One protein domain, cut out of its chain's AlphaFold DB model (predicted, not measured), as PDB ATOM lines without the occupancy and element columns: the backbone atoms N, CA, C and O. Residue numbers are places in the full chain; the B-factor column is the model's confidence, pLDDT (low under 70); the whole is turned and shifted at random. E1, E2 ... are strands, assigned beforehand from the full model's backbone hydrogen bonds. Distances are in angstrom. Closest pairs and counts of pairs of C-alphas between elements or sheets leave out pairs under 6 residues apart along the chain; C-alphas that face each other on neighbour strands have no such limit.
ATOM      1  N   HIS A 387      -0.185 -11.670 -47.858       89.25
ATOM      2  CA  HIS A 387       0.544 -11.307 -46.639       89.25
ATOM      3  C   HIS A 387       2.061 -11.544 -46.847       89.25
ATOM      4  O   HIS A 387       2.506 -12.693 -46.777       89.25
ATOM      5  N   PRO A 388       2.888 -10.506 -47.101       92.31
ATOM      6  CA  PRO A 388       2.525  -9.094 -47.207       92.31
ATOM      7  C   PRO A 388       1.775  -8.753 -48.504       92.31
ATOM      8  O   PRO A 388       2.034  -9.358 -49.548       92.31
ATOM      9  N   TYR A 389       0.890  -7.755 -48.457       93.19
ATOM     10  CA  TYR A 389       0.134  -7.331 -49.639       93.19
ATOM     11  C   TYR A 389       1.001  -6.533 -50.625       93.19
ATOM     12  O   TYR A 389       2.043  -5.972 -50.275       93.19
ATOM     13  N   LYS A 390       0.572  -6.484 -51.892       92.00
ATOM     14  CA  LYS A 390       1.339  -5.868 -52.984       92.00
ATOM     15  C   LYS A 390       1.073  -4.359 -53.106       92.00
ATOM     16  O   LYS A 390      -0.082  -3.940 -52.998       92.00
ATOM     17  N   PRO A 391       2.104  -3.542 -53.385       91.25
ATOM     18  CA  PRO A 391       1.935  -2.126 -53.703       91.25
ATOM     19  C   PRO A 391       1.344  -1.932 -55.109       91.25
ATOM     20  O   PRO A 391       1.494  -2.804 -55.966       91.25
ATOM     21  N   ALA A 392       0.752  -0.763 -55.366       92.62
ATOM     22  CA  ALA A 392       0.202  -0.338 -56.657       92.62
ATOM     23  C   ALA A 392      -0.851  -1.294 -57.245       92.62
ATOM     24  O   ALA A 392      -0.849  -1.576 -58.447       92.62
ATOM     25  N   THR A 393      -1.748  -1.814 -56.406       93.12
ATOM     26  CA  THR A 393      -2.800  -2.741 -56.839       93.12
ATOM     27  C   THR A 393      -4.168  -2.356 -56.297       93.12
ATOM     28  O   THR A 393      -4.293  -1.735 -55.246       93.12
ATOM     29  N   VAL A 394      -5.204  -2.789 -57.013       94.25
ATOM     30  CA  VAL A 394      -6.575  -2.845 -56.507       94.25
ATOM     31  C   VAL A 394      -6.994  -4.307 -56.534       94.25
ATOM     32  O   VAL A 394      -7.136  -4.900 -57.604       94.25
ATOM     33  N   SER A 395      -7.132  -4.905 -55.355       94.50
ATOM     34  CA  SER A 395      -7.482  -6.317 -55.198       94.50
ATOM     35  C   SER A 395      -8.908  -6.442 -54.687       94.50
ATOM     36  O   SER A 395      -9.238  -5.872 -53.652       94.50
ATOM     37  N   ASN A 396      -9.742  -7.204 -55.398       95.00
ATOM     38  CA  ASN A 396     -11.140  -7.417 -55.039       95.00
ATOM     39  C   ASN A 396     -11.379  -8.871 -54.635       95.00
ATOM     40  O   ASN A 396     -11.081  -9.786 -55.403       95.00
ATOM     41  N   TYR A 397     -11.981  -9.071 -53.467       96.31
ATOM     42  CA  TYR A 397     -12.375 -10.379 -52.951       96.31
ATOM     43  C   TYR A 397     -13.880 -10.381 -52.728       96.31
ATOM     44  O   TYR A 397     -14.422  -9.435 -52.164       96.31
ATOM     45  N   ARG A 398     -14.573 -11.427 -53.173       95.50
ATOM     46  CA  ARG A 398     -16.029 -11.545 -53.046       95.50
ATOM     47  C   ARG A 398     -16.376 -12.791 -52.251       95.50
ATOM     48  O   ARG A 398     -15.918 -13.878 -52.594       95.50
ATOM     49  N   VAL A 399     -17.244 -12.632 -51.258       96.69
ATOM     50  CA  VAL A 399     -17.943 -13.743 -50.604       96.69
ATOM     51  C   VAL A 399     -19.400 -13.661 -50.997       96.69
ATOM     52  O   VAL A 399     -20.019 -12.617 -50.826       96.69
ATOM     53  N   SER A 400     -19.932 -14.757 -51.527       95.50
ATOM     54  CA  SER A 400     -21.337 -14.882 -51.894       95.50
ATOM     55  C   SER A 400     -21.835 -16.231 -51.386       95.50
ATOM     56  O   SER A 400     -21.296 -17.278 -51.753       95.50
ATOM     57  N   PHE A 401     -22.812 -16.196 -50.486       94.94
ATOM     58  CA  PHE A 401     -23.504 -17.371 -49.964       94.94
ATOM     59  C   PHE A 401     -24.845 -17.576 -50.687       94.94
ATOM     60  O   PHE A 401     -25.295 -16.682 -51.408       94.94
ATOM     61  N   PRO A 402     -25.517 -18.731 -50.523       92.69
ATOM     62  CA  PRO A 402     -26.844 -18.950 -51.100       92.69
ATOM     63  C   PRO A 402     -27.880 -17.904 -50.650       92.69
ATOM     64  O   PRO A 402     -27.772 -17.334 -49.569       92.69
ATOM     65  N   GLU A 403     -28.936 -17.701 -51.446       87.44
ATOM     66  CA  GLU A 403     -30.016 -16.731 -51.165       87.44
ATOM     67  C   GLU A 403     -30.809 -17.015 -49.869       87.44
ATOM     68  O   GLU A 403     -31.589 -16.172 -49.407       87.44
ATOM     69  N   SER A 404     -30.644 -18.205 -49.282       86.06
ATOM     70  CA  SER A 404     -31.182 -18.557 -47.965       86.06
ATOM     71  C   SER A 404     -30.523 -17.766 -46.831       86.06
ATOM     72  O   SER A 404     -31.183 -17.499 -45.824       86.06
ATOM     73  N   VAL A 405     -29.267 -17.340 -47.003       89.88
ATOM     74  CA  VAL A 405     -28.561 -16.456 -46.069       89.88
ATOM     75  C   VAL A 405     -29.161 -15.054 -46.141       89.88
ATOM     76  O   VAL A 405     -29.345 -14.498 -47.222       89.88
ATOM     77  N   LYS A 406     -29.495 -14.476 -44.984       87.75
ATOM     78  CA  LYS A 406     -30.150 -13.161 -44.882       87.75
ATOM     79  C   LYS A 406     -29.273 -12.080 -44.268       87.75
ATOM     80  O   LYS A 406     -29.527 -10.902 -44.520       87.75
ATOM     81  N   TRP A 407     -28.255 -12.455 -43.503       92.12
ATOM     82  CA  TRP A 407     -27.241 -11.528 -43.013       92.12
ATOM     83  C   TRP A 407     -25.887 -12.216 -42.854       92.12
ATOM     84  O   TRP A 407     -25.793 -13.439 -42.721       92.12
ATOM     85  N   LEU A 408     -24.837 -11.403 -42.849       94.44
ATOM     86  CA  LEU A 408     -23.447 -11.796 -42.682       94.44
ATOM     87  C   LEU A 408     -22.904 -11.229 -41.372       94.44
ATOM     88  O   LEU A 408     -23.236 -10.109 -40.996       94.44
ATOM     89  N   CYS A 409     -22.026 -11.973 -40.714       95.19
ATOM     90  CA  CYS A 409     -21.168 -11.504 -39.635       95.19
ATOM     91  C   CYS A 409     -19.717 -11.558 -40.116       95.19
ATOM     92  O   CYS A 409     -19.286 -12.589 -40.634       95.19
ATOM     93  N   ILE A 410     -18.981 -10.458 -39.981       96.06
ATOM     94  CA  ILE A 410     -17.580 -10.342 -40.388       96.06
ATOM     95  C   ILE A 410     -16.734 -10.046 -39.157       96.06
ATOM     96  O   ILE A 410     -16.909  -9.011 -38.516       96.06
ATOM     97  N   GLU A 411     -15.781 -10.922 -38.871       95.38
ATOM     98  CA  GLU A 411     -14.812 -10.751 -37.790       95.38
ATOM     99  C   GLU A 411     -13.409 -10.629 -38.376       95.38
ATOM    100  O   GLU A 411     -12.900 -11.561 -39.003       95.38
ATOM    101  N   PHE A 412     -12.794  -9.459 -38.204       94.88
ATOM    102  CA  PHE A 412     -11.428  -9.200 -38.649       94.88
ATOM    103  C   PHE A 412     -10.413  -9.744 -37.646       94.88
ATOM    104  O   PHE A 412     -10.599  -9.662 -36.434       94.88
ATOM    105  N   ASP A 413      -9.309 -10.275 -38.165       93.56
ATOM    106  CA  ASP A 413      -8.176 -10.685 -37.346       93.56
ATOM    107  C   ASP A 413      -7.518  -9.447 -36.691       93.56
ATOM    108  O   ASP A 413      -7.318  -8.439 -37.378       93.56
ATOM    109  N   PRO A 414      -7.129  -9.487 -35.402       90.88
ATOM    110  CA  PRO A 414      -6.465  -8.361 -34.736       90.88
ATOM    111  C   PRO A 414      -5.162  -7.890 -35.399       90.88
ATOM    112  O   PRO A 414      -4.703  -6.783 -35.121       90.88
ATOM    113  N   GLN A 415      -4.541  -8.715 -36.249       91.19
ATOM    114  CA  GLN A 415      -3.335  -8.366 -37.004       91.19
ATOM    115  C   GLN A 415      -3.618  -7.517 -38.254       91.19
ATOM    116  O   GLN A 415      -2.672  -7.041 -38.886       91.19
ATOM    117  N   CYS A 416      -4.891  -7.320 -38.618       93.44
ATOM    118  CA  CYS A 416      -5.273  -6.495 -39.758       93.44
ATOM    119  C   CYS A 416      -4.737  -5.066 -39.632       93.44
ATOM    120  O   CYS A 416      -4.731  -4.457 -38.562       93.44
ATOM    121  N   GLY A 417      -4.284  -4.522 -40.754       92.31
ATOM    122  CA  GLY A 417      -3.695  -3.197 -40.801       92.31
ATOM    123  C   GLY A 417      -3.014  -2.932 -42.131       92.31
ATOM    124  O   GLY A 417      -2.507  -3.845 -42.777       92.31
ATOM    125  N   THR A 418      -2.979  -1.664 -42.524       93.31
ATOM    126  CA  THR A 418      -2.240  -1.211 -43.703       93.31
ATOM    127  C   THR A 418      -0.974  -0.461 -43.304       93.31
ATOM    128  O   THR A 418      -0.777  -0.076 -42.149       93.31
ATOM    129  N   ALA A 419      -0.070  -0.290 -44.261       91.88
ATOM    130  CA  ALA A 419       1.250   0.289 -44.079       91.88
ATOM    131  C   ALA A 419       1.211   1.821 -44.039       91.88
ATOM    132  O   ALA A 419       2.050   2.424 -43.372       91.88
ATOM    133  N   GLN A 420       0.227   2.452 -44.681       89.31
ATOM    134  CA  GLN A 420       0.032   3.906 -44.710       89.31
ATOM    135  C   GLN A 420      -1.457   4.272 -44.832       89.31
ATOM    136  O   GLN A 420      -2.307   3.385 -44.907       89.31
ATOM    137  N   ALA A 421      -1.796   5.562 -44.769       87.69
ATOM    138  CA  ALA A 421      -3.191   6.020 -44.757       87.69
ATOM    139  C   ALA A 421      -3.851   5.950 -46.146       87.69
ATOM    140  O   ALA A 421      -5.071   5.833 -46.257       87.69
ATOM    141  N   GLU A 422      -3.026   6.002 -47.188       90.56
ATOM    142  CA  GLU A 422      -3.379   5.920 -48.602       90.56
ATOM    143  C   GLU A 422      -3.727   4.484 -49.025       90.56
ATOM    144  O   GLU A 422      -4.450   4.288 -49.998       90.56
ATOM    145  N   ASP A 423      -3.253   3.491 -48.266       93.12
ATOM    146  CA  ASP A 423      -3.632   2.090 -48.419       93.12
ATOM    147  C   ASP A 423      -4.914   1.827 -47.630       93.12
ATOM    148  O   ASP A 423      -4.941   1.992 -46.402       93.12
ATOM    149  N   SER A 424      -5.973   1.397 -48.317       93.69
ATOM    150  CA  SER A 424      -7.300   1.295 -47.713       93.69
ATOM    151  C   SER A 424      -8.087   0.059 -48.129       93.69
ATOM    152  O   SER A 424      -8.032  -0.368 -49.280       93.69
ATOM    153  N   LEU A 425      -8.850  -0.488 -47.182       94.56
ATOM    154  CA  LEU A 425      -9.865  -1.508 -47.434       94.56
ATOM    155  C   LEU A 425     -11.255  -0.860 -47.422       94.56
ATOM    156  O   LEU A 425     -11.635  -0.241 -46.429       94.56
ATOM    157  N   GLN A 426     -12.017  -1.026 -48.500       93.69
ATOM    158  CA  GLN A 426     -13.424  -0.630 -48.582       93.69
ATOM    159  C   GLN A 426     -14.299  -1.869 -48.756       93.69
ATOM    160  O   GLN A 426     -14.023  -2.730 -49.594       93.69
ATOM    161  N   LEU A 427     -15.373  -1.941 -47.974       94.56
ATOM    162  CA  LEU A 427     -16.379  -2.987 -48.094       94.56
ATOM    163  C   LEU A 427     -17.551  -2.505 -48.950       94.56
ATOM    164  O   LEU A 427     -17.924  -1.330 -48.886       94.56
ATOM    165  N   TYR A 428     -18.150  -3.422 -49.707       93.56
ATOM    166  CA  TYR A 428     -19.343  -3.172 -50.511       93.56
ATOM    167  C   TYR A 428     -20.362  -4.302 -50.380       93.56
ATOM    168  O   TYR A 428     -19.986  -5.471 -50.306       93.56
ATOM    169  N   ILE A 429     -21.648  -3.960 -50.431       93.06
ATOM    170  CA  ILE A 429     -22.763  -4.917 -50.542       93.06
ATOM    171  C   ILE A 429     -23.599  -4.602 -51.790       93.06
ATOM    172  O   ILE A 429     -23.588  -3.449 -52.231       93.06
ATOM    173  N   PRO A 430     -24.315  -5.572 -52.384       89.44
ATOM    174  CA  PRO A 430     -25.180  -5.305 -53.531       89.44
ATOM    175  C   PRO A 430     -26.238  -4.234 -53.225       89.44
ATOM    176  O   PRO A 430     -26.883  -4.269 -52.176       89.44
ATOM    177  N   SER A 431     -26.465  -3.308 -54.158       78.56
ATOM    178  CA  SER A 431     -27.654  -2.450 -54.138       78.56
ATOM    179  C   SER A 431     -28.881  -3.333 -54.378       78.56
ATOM    180  O   SER A 431     -28.874  -4.094 -55.348       78.56
ATOM    181  N   LEU A 432     -29.907  -3.274 -53.515       62.94
ATOM    182  CA  LEU A 432     -31.081  -4.156 -53.621       62.94
ATOM    183  C   LEU A 432     -31.620  -4.208 -55.066       62.94
ATOM    184  O   LEU A 432     -31.776  -3.151 -55.683       62.94
ATOM    185  N   PRO A 454     -23.532  -1.590 -59.164       82.44
ATOM    186  CA  PRO A 454     -24.684  -2.093 -58.396       82.44
ATOM    187  C   PRO A 454     -24.317  -2.489 -56.955       82.44
ATOM    188  O   PRO A 454     -24.767  -3.508 -56.434       82.44
ATOM    189  N   TYR A 455     -23.440  -1.717 -56.320       84.88
ATOM    190  CA  TYR A 455     -22.830  -2.005 -55.036       84.88
ATOM    191  C   TYR A 455     -22.692  -0.718 -54.225       84.88
ATOM    192  O   TYR A 455     -22.170   0.286 -54.711       84.88
ATOM    193  N   TRP A 456     -23.143  -0.749 -52.974       87.12
ATOM    194  CA  TRP A 456     -23.028   0.375 -52.052       87.12
ATOM    195  C   TRP A 456     -21.801   0.208 -51.159       87.12
ATOM    196  O   TRP A 456     -21.649  -0.862 -50.561       87.12
ATOM    197  N   PRO A 457     -20.930   1.232 -51.047       89.44
ATOM    198  CA  PRO A 457     -19.873   1.217 -50.052       89.44
ATOM    199  C   PRO A 457     -20.504   1.247 -48.659       89.44
ATOM    200  O   PRO A 457     -21.402   2.043 -48.382       89.44
ATOM    201  N   ILE A 458     -20.028   0.371 -47.786       85.50
ATOM    202  CA  ILE A 458     -20.459   0.277 -46.392       85.50
ATOM    203  C   ILE A 458     -19.280   0.570 -45.473       85.50
ATOM    204  O   ILE A 458     -18.163   0.123 -45.730       85.50
ATOM    205  N   LEU A 459     -19.553   1.289 -44.382       84.50
ATOM    206  CA  LEU A 459     -18.544   1.778 -43.436       84.50
ATOM    207  C   LEU A 459     -17.505   2.711 -44.089       84.50
ATOM    208  O   LEU A 459     -17.424   2.867 -45.310       84.50
ATOM    209  N   GLN A 460     -16.721   3.384 -43.248       85.25
ATOM    210  CA  GLN A 460     -15.574   4.161 -43.711       85.25
ATOM    211  C   GLN A 460     -14.430   3.231 -44.130       85.25
ATOM    212  O   GLN A 460     -14.294   2.128 -43.604       85.25
ATOM    213  N   LYS A 461     -13.580   3.709 -45.043       88.12
ATOM    214  CA  LYS A 461     -12.349   3.025 -45.454       88.12
ATOM    215  C   LYS A 461     -11.470   2.692 -44.242       88.12
ATOM    216  O   LYS A 461     -11.135   3.585 -43.465       88.12
ATOM    217  N   PHE A 462     -11.038   1.439 -44.125       89.62
ATOM    218  CA  PHE A 462     -10.104   1.026 -43.075       89.62
ATOM    219  C   PHE A 462      -8.664   1.297 -43.512       89.62
ATOM    220  O   PHE A 462      -8.247   0.834 -44.576       89.62
ATOM    221  N   ASN A 463      -7.903   2.048 -42.711       88.44
ATOM    222  CA  ASN A 463      -6.508   2.406 -42.996       88.44
ATOM    223  C   ASN A 463      -5.692   2.653 -41.712       88.44
ATOM    224  O   ASN A 463      -6.241   2.702 -40.616       88.44
ATOM    225  N   ARG A 464      -4.365   2.809 -41.832       76.38
ATOM    226  CA  ARG A 464      -3.434   2.961 -40.691       76.38
ATOM    227  C   ARG A 464      -3.628   4.236 -39.853       76.38
ATOM    228  O   ARG A 464      -3.221   4.269 -38.697       76.38
ATOM    229  N   GLY A 465      -4.174   5.303 -40.442       61.75
ATOM    230  CA  GLY A 465      -4.256   6.635 -39.817       61.75
ATOM    231  C   GLY A 465      -5.503   6.863 -38.964       61.75
ATOM    232  O   GLY A 465      -5.571   7.830 -38.208       61.75
ATOM    233  N   SER A 466      -6.482   5.974 -39.069       55.97
ATOM    234  CA  SER A 466      -7.701   5.990 -38.275       55.97
ATOM    235  C   SER A 466      -7.673   4.777 -37.342       55.97
ATOM    236  O   SER A 466      -7.244   3.701 -37.745       55.97
ATOM    237  N   ASN A 467      -8.144   4.895 -36.096       59.59
ATOM    238  CA  ASN A 467      -8.446   3.731 -35.238       59.59
ATOM    239  C   ASN A 467      -9.653   2.930 -35.807       59.59
ATOM    240  O   ASN A 467     -10.546   2.529 -35.070       59.59
ATOM    241  N   SER A 468      -9.735   2.768 -37.132       66.31
ATOM    242  CA  SER A 468     -10.914   2.339 -37.889       66.31
ATOM    243  C   SER A 468     -11.021   0.836 -38.075       66.31
ATOM    244  O   SER A 468     -12.070   0.370 -38.509       66.31
ATOM    245  N   TRP A 469      -9.970   0.070 -37.764       84.75
ATOM    246  CA  TRP A 469     -10.044  -1.381 -37.871       84.75
ATOM    247  C   TRP A 469     -10.983  -1.932 -36.790       84.75
ATOM    248  O   TRP A 469     -10.704  -1.772 -35.595       84.75
ATOM    249  N   PRO A 470     -12.095  -2.566 -37.188       85.06
ATOM    250  CA  PRO A 470     -13.129  -3.018 -36.269       85.06
ATOM    251  C   PRO A 470     -12.575  -4.099 -35.335       85.06
ATOM    252  O   PRO A 470     -12.029  -5.102 -35.782       85.06
ATOM    253  N   GLN A 471     -12.727  -3.891 -34.025       84.31
ATOM    254  CA  GLN A 471     -12.379  -4.889 -32.996       84.31
ATOM    255  C   GLN A 471     -13.556  -5.808 -32.648       84.31
ATOM    256  O   GLN A 471     -13.400  -6.790 -31.927       84.31
ATOM    257  N   THR A 472     -14.747  -5.466 -33.132       88.06
ATOM    258  CA  THR A 472     -15.986  -6.212 -32.930       88.06
ATOM    259  C   THR A 472     -16.490  -6.741 -34.262       88.06
ATOM    260  O   THR A 472     -16.223  -6.156 -35.313       88.06
ATOM    261  N   ALA A 473     -17.271  -7.814 -34.201       90.94
ATOM    262  CA  ALA A 473     -18.002  -8.329 -35.345       90.94
ATOM    263  C   ALA A 473     -18.837  -7.235 -36.037       90.94
ATOM    264  O   ALA A 473     -19.530  -6.457 -35.378       90.94
ATOM    265  N   ILE A 474     -18.793  -7.201 -37.368       92.38
ATOM    266  CA  ILE A 474     -19.647  -6.358 -38.208       92.38
ATOM    267  C   ILE A 474     -20.798  -7.210 -38.735       92.38
ATOM    268  O   ILE A 474     -20.559  -8.247 -39.348       92.38
ATOM    269  N   VAL A 475     -22.036  -6.748 -38.561       93.25
ATOM    270  CA  VAL A 475     -23.225  -7.408 -39.118       93.25
ATOM    271  C   VAL A 475     -23.704  -6.656 -40.354       93.25
ATOM    272  O   VAL A 475     -23.969  -5.457 -40.282       93.25
ATOM    273  N   LEU A 476     -23.828  -7.357 -41.480       92.00
ATOM    274  CA  LEU A 476     -24.269  -6.801 -42.761       92.00
ATOM    275  C   LEU A 476     -25.526  -7.510 -43.271       92.00
ATOM    276  O   LEU A 476     -25.621  -8.730 -43.140       92.00
ATOM    277  N   PRO A 477     -26.475  -6.796 -43.893       91.19
ATOM    278  CA  PRO A 477     -27.621  -7.431 -44.531       91.19
ATOM    279  C   PRO A 477     -27.223  -8.133 -45.836       91.19
ATOM    280  O   PRO A 477     -26.297  -7.714 -46.531       91.19
ATOM    281  N   GLY A 478     -27.990  -9.158 -46.206       89.81
ATOM    282  CA  GLY A 478     -27.823  -9.897 -47.454       89.81
ATOM    283  C   GLY A 478     -26.894 -11.106 -47.336       89.81
ATOM    284  O   GLY A 478     -26.540 -11.551 -46.248       89.81
ATOM    285  N   ASN A 479     -26.542 -11.661 -48.491       92.81
ATOM    286  CA  ASN A 479     -25.754 -12.884 -48.643       92.81
ATOM    287  C   ASN A 479     -24.423 -12.660 -49.376       92.81
ATOM    288  O   ASN A 479     -23.705 -13.625 -49.630       92.81
ATOM    289  N   GLU A 480     -24.092 -11.419 -49.736       95.00
ATOM    290  CA  GLU A 480     -22.892 -11.087 -50.507       95.00
ATOM    291  C   GLU A 480     -22.176  -9.853 -49.948       95.00
ATOM    292  O   GLU A 480     -22.808  -8.856 -49.600       95.00
ATOM    293  N   VAL A 481     -20.844  -9.917 -49.909       95.81
ATOM    294  CA  VAL A 481     -19.959  -8.800 -49.560       95.81
ATOM    295  C   VAL A 481     -18.701  -8.821 -50.432       95.81
ATOM    296  O   VAL A 481     -18.157  -9.885 -50.751       95.81
ATOM    297  N   ILE A 482     -18.233  -7.635 -50.825       95.94
ATOM    298  CA  ILE A 482     -16.996  -7.426 -51.582       95.94
ATOM    299  C   ILE A 482     -16.012  -6.614 -50.742       95.94
ATOM    300  O   ILE A 482     -16.368  -5.592 -50.163       95.94
ATOM    301  N   PHE A 483     -14.762  -7.059 -50.732       96.75
ATOM    302  CA  PHE A 483     -13.617  -6.422 -50.099       96.75
ATOM    303  C   PHE A 483     -12.711  -5.852 -51.196       96.75
ATOM    304  O   PHE A 483     -12.148  -6.627 -51.971       96.75
ATOM    305  N   SER A 484     -12.564  -4.529 -51.269       96.38
ATOM    306  CA  SER A 484     -11.640  -3.848 -52.190       96.38
ATOM    307  C   SER A 484     -10.454  -3.289 -51.413       96.38
ATOM    308  O   SER A 484     -10.610  -2.331 -50.655       96.38
ATOM    309  N   LEU A 485      -9.282  -3.904 -51.573       96.62
ATOM    310  CA  LEU A 485      -8.020  -3.408 -51.027       96.62
ATOM    311  C   LEU A 485      -7.301  -2.581 -52.098       96.62
ATOM    312  O   LEU A 485      -6.832  -3.127 -53.099       96.62
ATOM    313  N   GLU A 486      -7.210  -1.277 -51.868       95.44
ATOM    314  CA  GLU A 486      -6.544  -0.298 -52.728       95.44
ATOM    315  C   GLU A 486      -5.202   0.089 -52.106       95.44
ATOM    316  O   GLU A 486      -5.161   0.537 -50.959       95.44
ATOM    317  N   THR A 487      -4.109  -0.091 -52.849       94.81
ATOM    318  CA  THR A 487      -2.750   0.154 -52.353       94.81
ATOM    319  C   THR A 487      -2.031   1.197 -53.199       94.81
ATOM    320  O   THR A 487      -2.075   1.179 -54.433       94.81
ATOM    321  N   ALA A 488      -1.364   2.129 -52.525       92.56
ATOM    322  CA  ALA A 488      -0.596   3.194 -53.142       92.56
ATOM    323  C   ALA A 488       0.632   2.641 -53.875       92.56
ATOM    324  O   ALA A 488       1.036   1.491 -53.708       92.56
ATOM    325  N   SER A 489       1.235   3.459 -54.734       89.12
ATOM    326  CA  SER A 489       2.432   3.085 -55.493       89.12
ATOM    327  C   SER A 489       3.737   3.497 -54.818       89.12
ATOM    328  O   SER A 489       4.755   2.840 -55.032       89.12
ATOM    329  N   ASP A 490       3.712   4.553 -54.006       87.62
ATOM    330  CA  ASP A 490       4.882   5.085 -53.311       87.62
ATOM    331  C   ASP A 490       4.761   4.847 -51.804       87.62
ATOM    332  O   ASP A 490       3.697   5.054 -51.219       87.62
ATOM    333  N   TYR A 491       5.842   4.370 -51.187       87.69
ATOM    334  CA  TYR A 491       5.869   3.989 -49.776       87.69
ATOM    335  C   TYR A 491       6.972   4.733 -49.048       87.69
ATOM    336  O   TYR A 491       8.162   4.608 -49.356       87.69
ATOM    337  N   VAL A 492       6.574   5.441 -47.995       83.44
ATOM    338  CA  VAL A 492       7.520   6.014 -47.044       83.44
ATOM    339  C   VAL A 492       8.190   4.876 -46.273       83.44
ATOM    340  O   VAL A 492       7.529   3.967 -45.771       83.44
ATOM    341  N   LYS A 493       9.523   4.913 -46.165       81.62
ATOM    342  CA  LYS A 493      10.266   3.941 -45.353       81.62
ATOM    343  C   LYS A 493       9.908   4.116 -43.879       81.62
ATOM    344  O   LYS A 493      10.369   5.060 -43.243       81.62
ATOM    345  N   ASP A 494       9.136   3.178 -43.350       81.94
ATOM    346  CA  ASP A 494       8.777   3.098 -41.939       81.94
ATOM    347  C   ASP A 494       8.888   1.648 -41.453       81.94
ATOM    348  O   ASP A 494       8.208   0.754 -41.951       81.94
ATOM    349  N   GLU A 495       9.744   1.410 -40.460       79.00
ATOM    350  CA  GLU A 495       9.962   0.082 -39.869       79.00
ATOM    351  C   GLU A 495       8.749  -0.429 -39.078       79.00
ATOM    352  O   GLU A 495       8.656  -1.623 -38.797       79.00
ATOM    353  N   LYS A 496       7.802   0.451 -38.727       83.12
ATOM    354  CA  LYS A 496       6.556   0.098 -38.032       83.12
ATOM    355  C   LYS A 496       5.370  -0.099 -38.979       83.12
ATOM    356  O   LYS A 496       4.240  -0.227 -38.502       83.12
ATOM    357  N   ALA A 497       5.581  -0.044 -40.293       86.38
ATOM    358  CA  ALA A 497       4.516  -0.210 -41.275       86.38
ATOM    359  C   ALA A 497       3.943  -1.636 -41.248       86.38
ATOM    360  O   ALA A 497       4.680  -2.622 -41.287       86.38
ATOM    361  N   CYS A 498       2.613  -1.745 -41.187       89.38
ATOM    362  CA  CYS A 498       1.918  -3.025 -41.218       89.38
ATOM    363  C   CYS A 498       1.587  -3.409 -42.664       89.38
ATOM    364  O   CYS A 498       0.646  -2.891 -43.249       89.38
ATOM    365  N   PHE A 499       2.339  -4.340 -43.242       91.81
ATOM    366  CA  PHE A 499       2.044  -4.876 -44.576       91.81
ATOM    367  C   PHE A 499       1.133  -6.106 -44.532       91.81
ATOM    368  O   PHE A 499       1.083  -6.859 -45.500       91.81
ATOM    369  N   TYR A 500       0.441  -6.343 -43.412       93.81
ATOM    370  CA  TYR A 500      -0.476  -7.469 -43.296       93.81
ATOM    371  C   TYR A 500      -1.628  -7.282 -44.287       93.81
ATOM    372  O   TYR A 500      -1.776  -8.071 -45.199       93.81
ATOM    373  N   GLY A 501      -2.362  -6.177 -44.262       94.00
ATOM    374  CA  GLY A 501      -3.570  -6.021 -45.072       94.00
ATOM    375  C   GLY A 501      -4.751  -6.523 -44.260       94.00
ATOM    376  O   GLY A 501      -4.966  -6.021 -43.155       94.00
ATOM    377  N   PHE A 502      -5.502  -7.508 -44.755       95.06
ATOM    378  CA  PHE A 502      -6.653  -8.022 -44.013       95.06
ATOM    379  C   PHE A 502      -6.799  -9.538 -44.072       95.06
ATOM    380  O   PHE A 502      -6.475 -10.173 -45.069       95.06
TER     381      PHE A 502
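This is residues 387 to 432 and 454 to 502 of the 599 residues of the protein "PHR domain-containing protein" of Cryptotermes secundus (UniProt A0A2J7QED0). A twisted antiparallel sheet, E1 E6 E3 E4, is only partly faced by a small antiparallel pair, E2 and E5, and residues 487 to 502 loop past one end. The 95 printed residues hold six strands, E1 to E6 along the chain, and no named helix: all strand, though under half lie in named elements. It is compact, radius of gyration of the C-alphas 14.1 A, spanning 47 by 26 by 21 A.

E1, residues 394 to 400, is antiparallel to E6, residues 480 to 486, at 168 degrees; N 397 and O 483, 2.9 A, are within hydrogen-bond range. E2, residues 405 to 412, pairs likewise with E5, residues 474 to 477, at 159 degrees; N 408 and O 476, 2.8 A. E3, residues 424 to 430, is antiparallel to E6, with N 428 and O 482 at 2.8 A, and to E4, residues 455 to 462, with N 458 and O 427 at 2.9 A. E4 bends by 73 degrees at residue 459. The closest C-alphas of E2 and E6, Leu 408 and Glu 480, are 7.9 A apart.

From first to last C-alpha, E1 measures 19.6 A, from (-6.575, -2.845, -56.507), and E2 20.0 A; E6 ends at C-alpha 486, (-6.544, -0.298, -52.728).

Residues 433 to 453 are not printed; C-alphas 432 and 454 are 8.2 A apart. Links E2 to E3 and E4 to E5 are long. Residues 432 and 465 to 468 have pLDDT under 70.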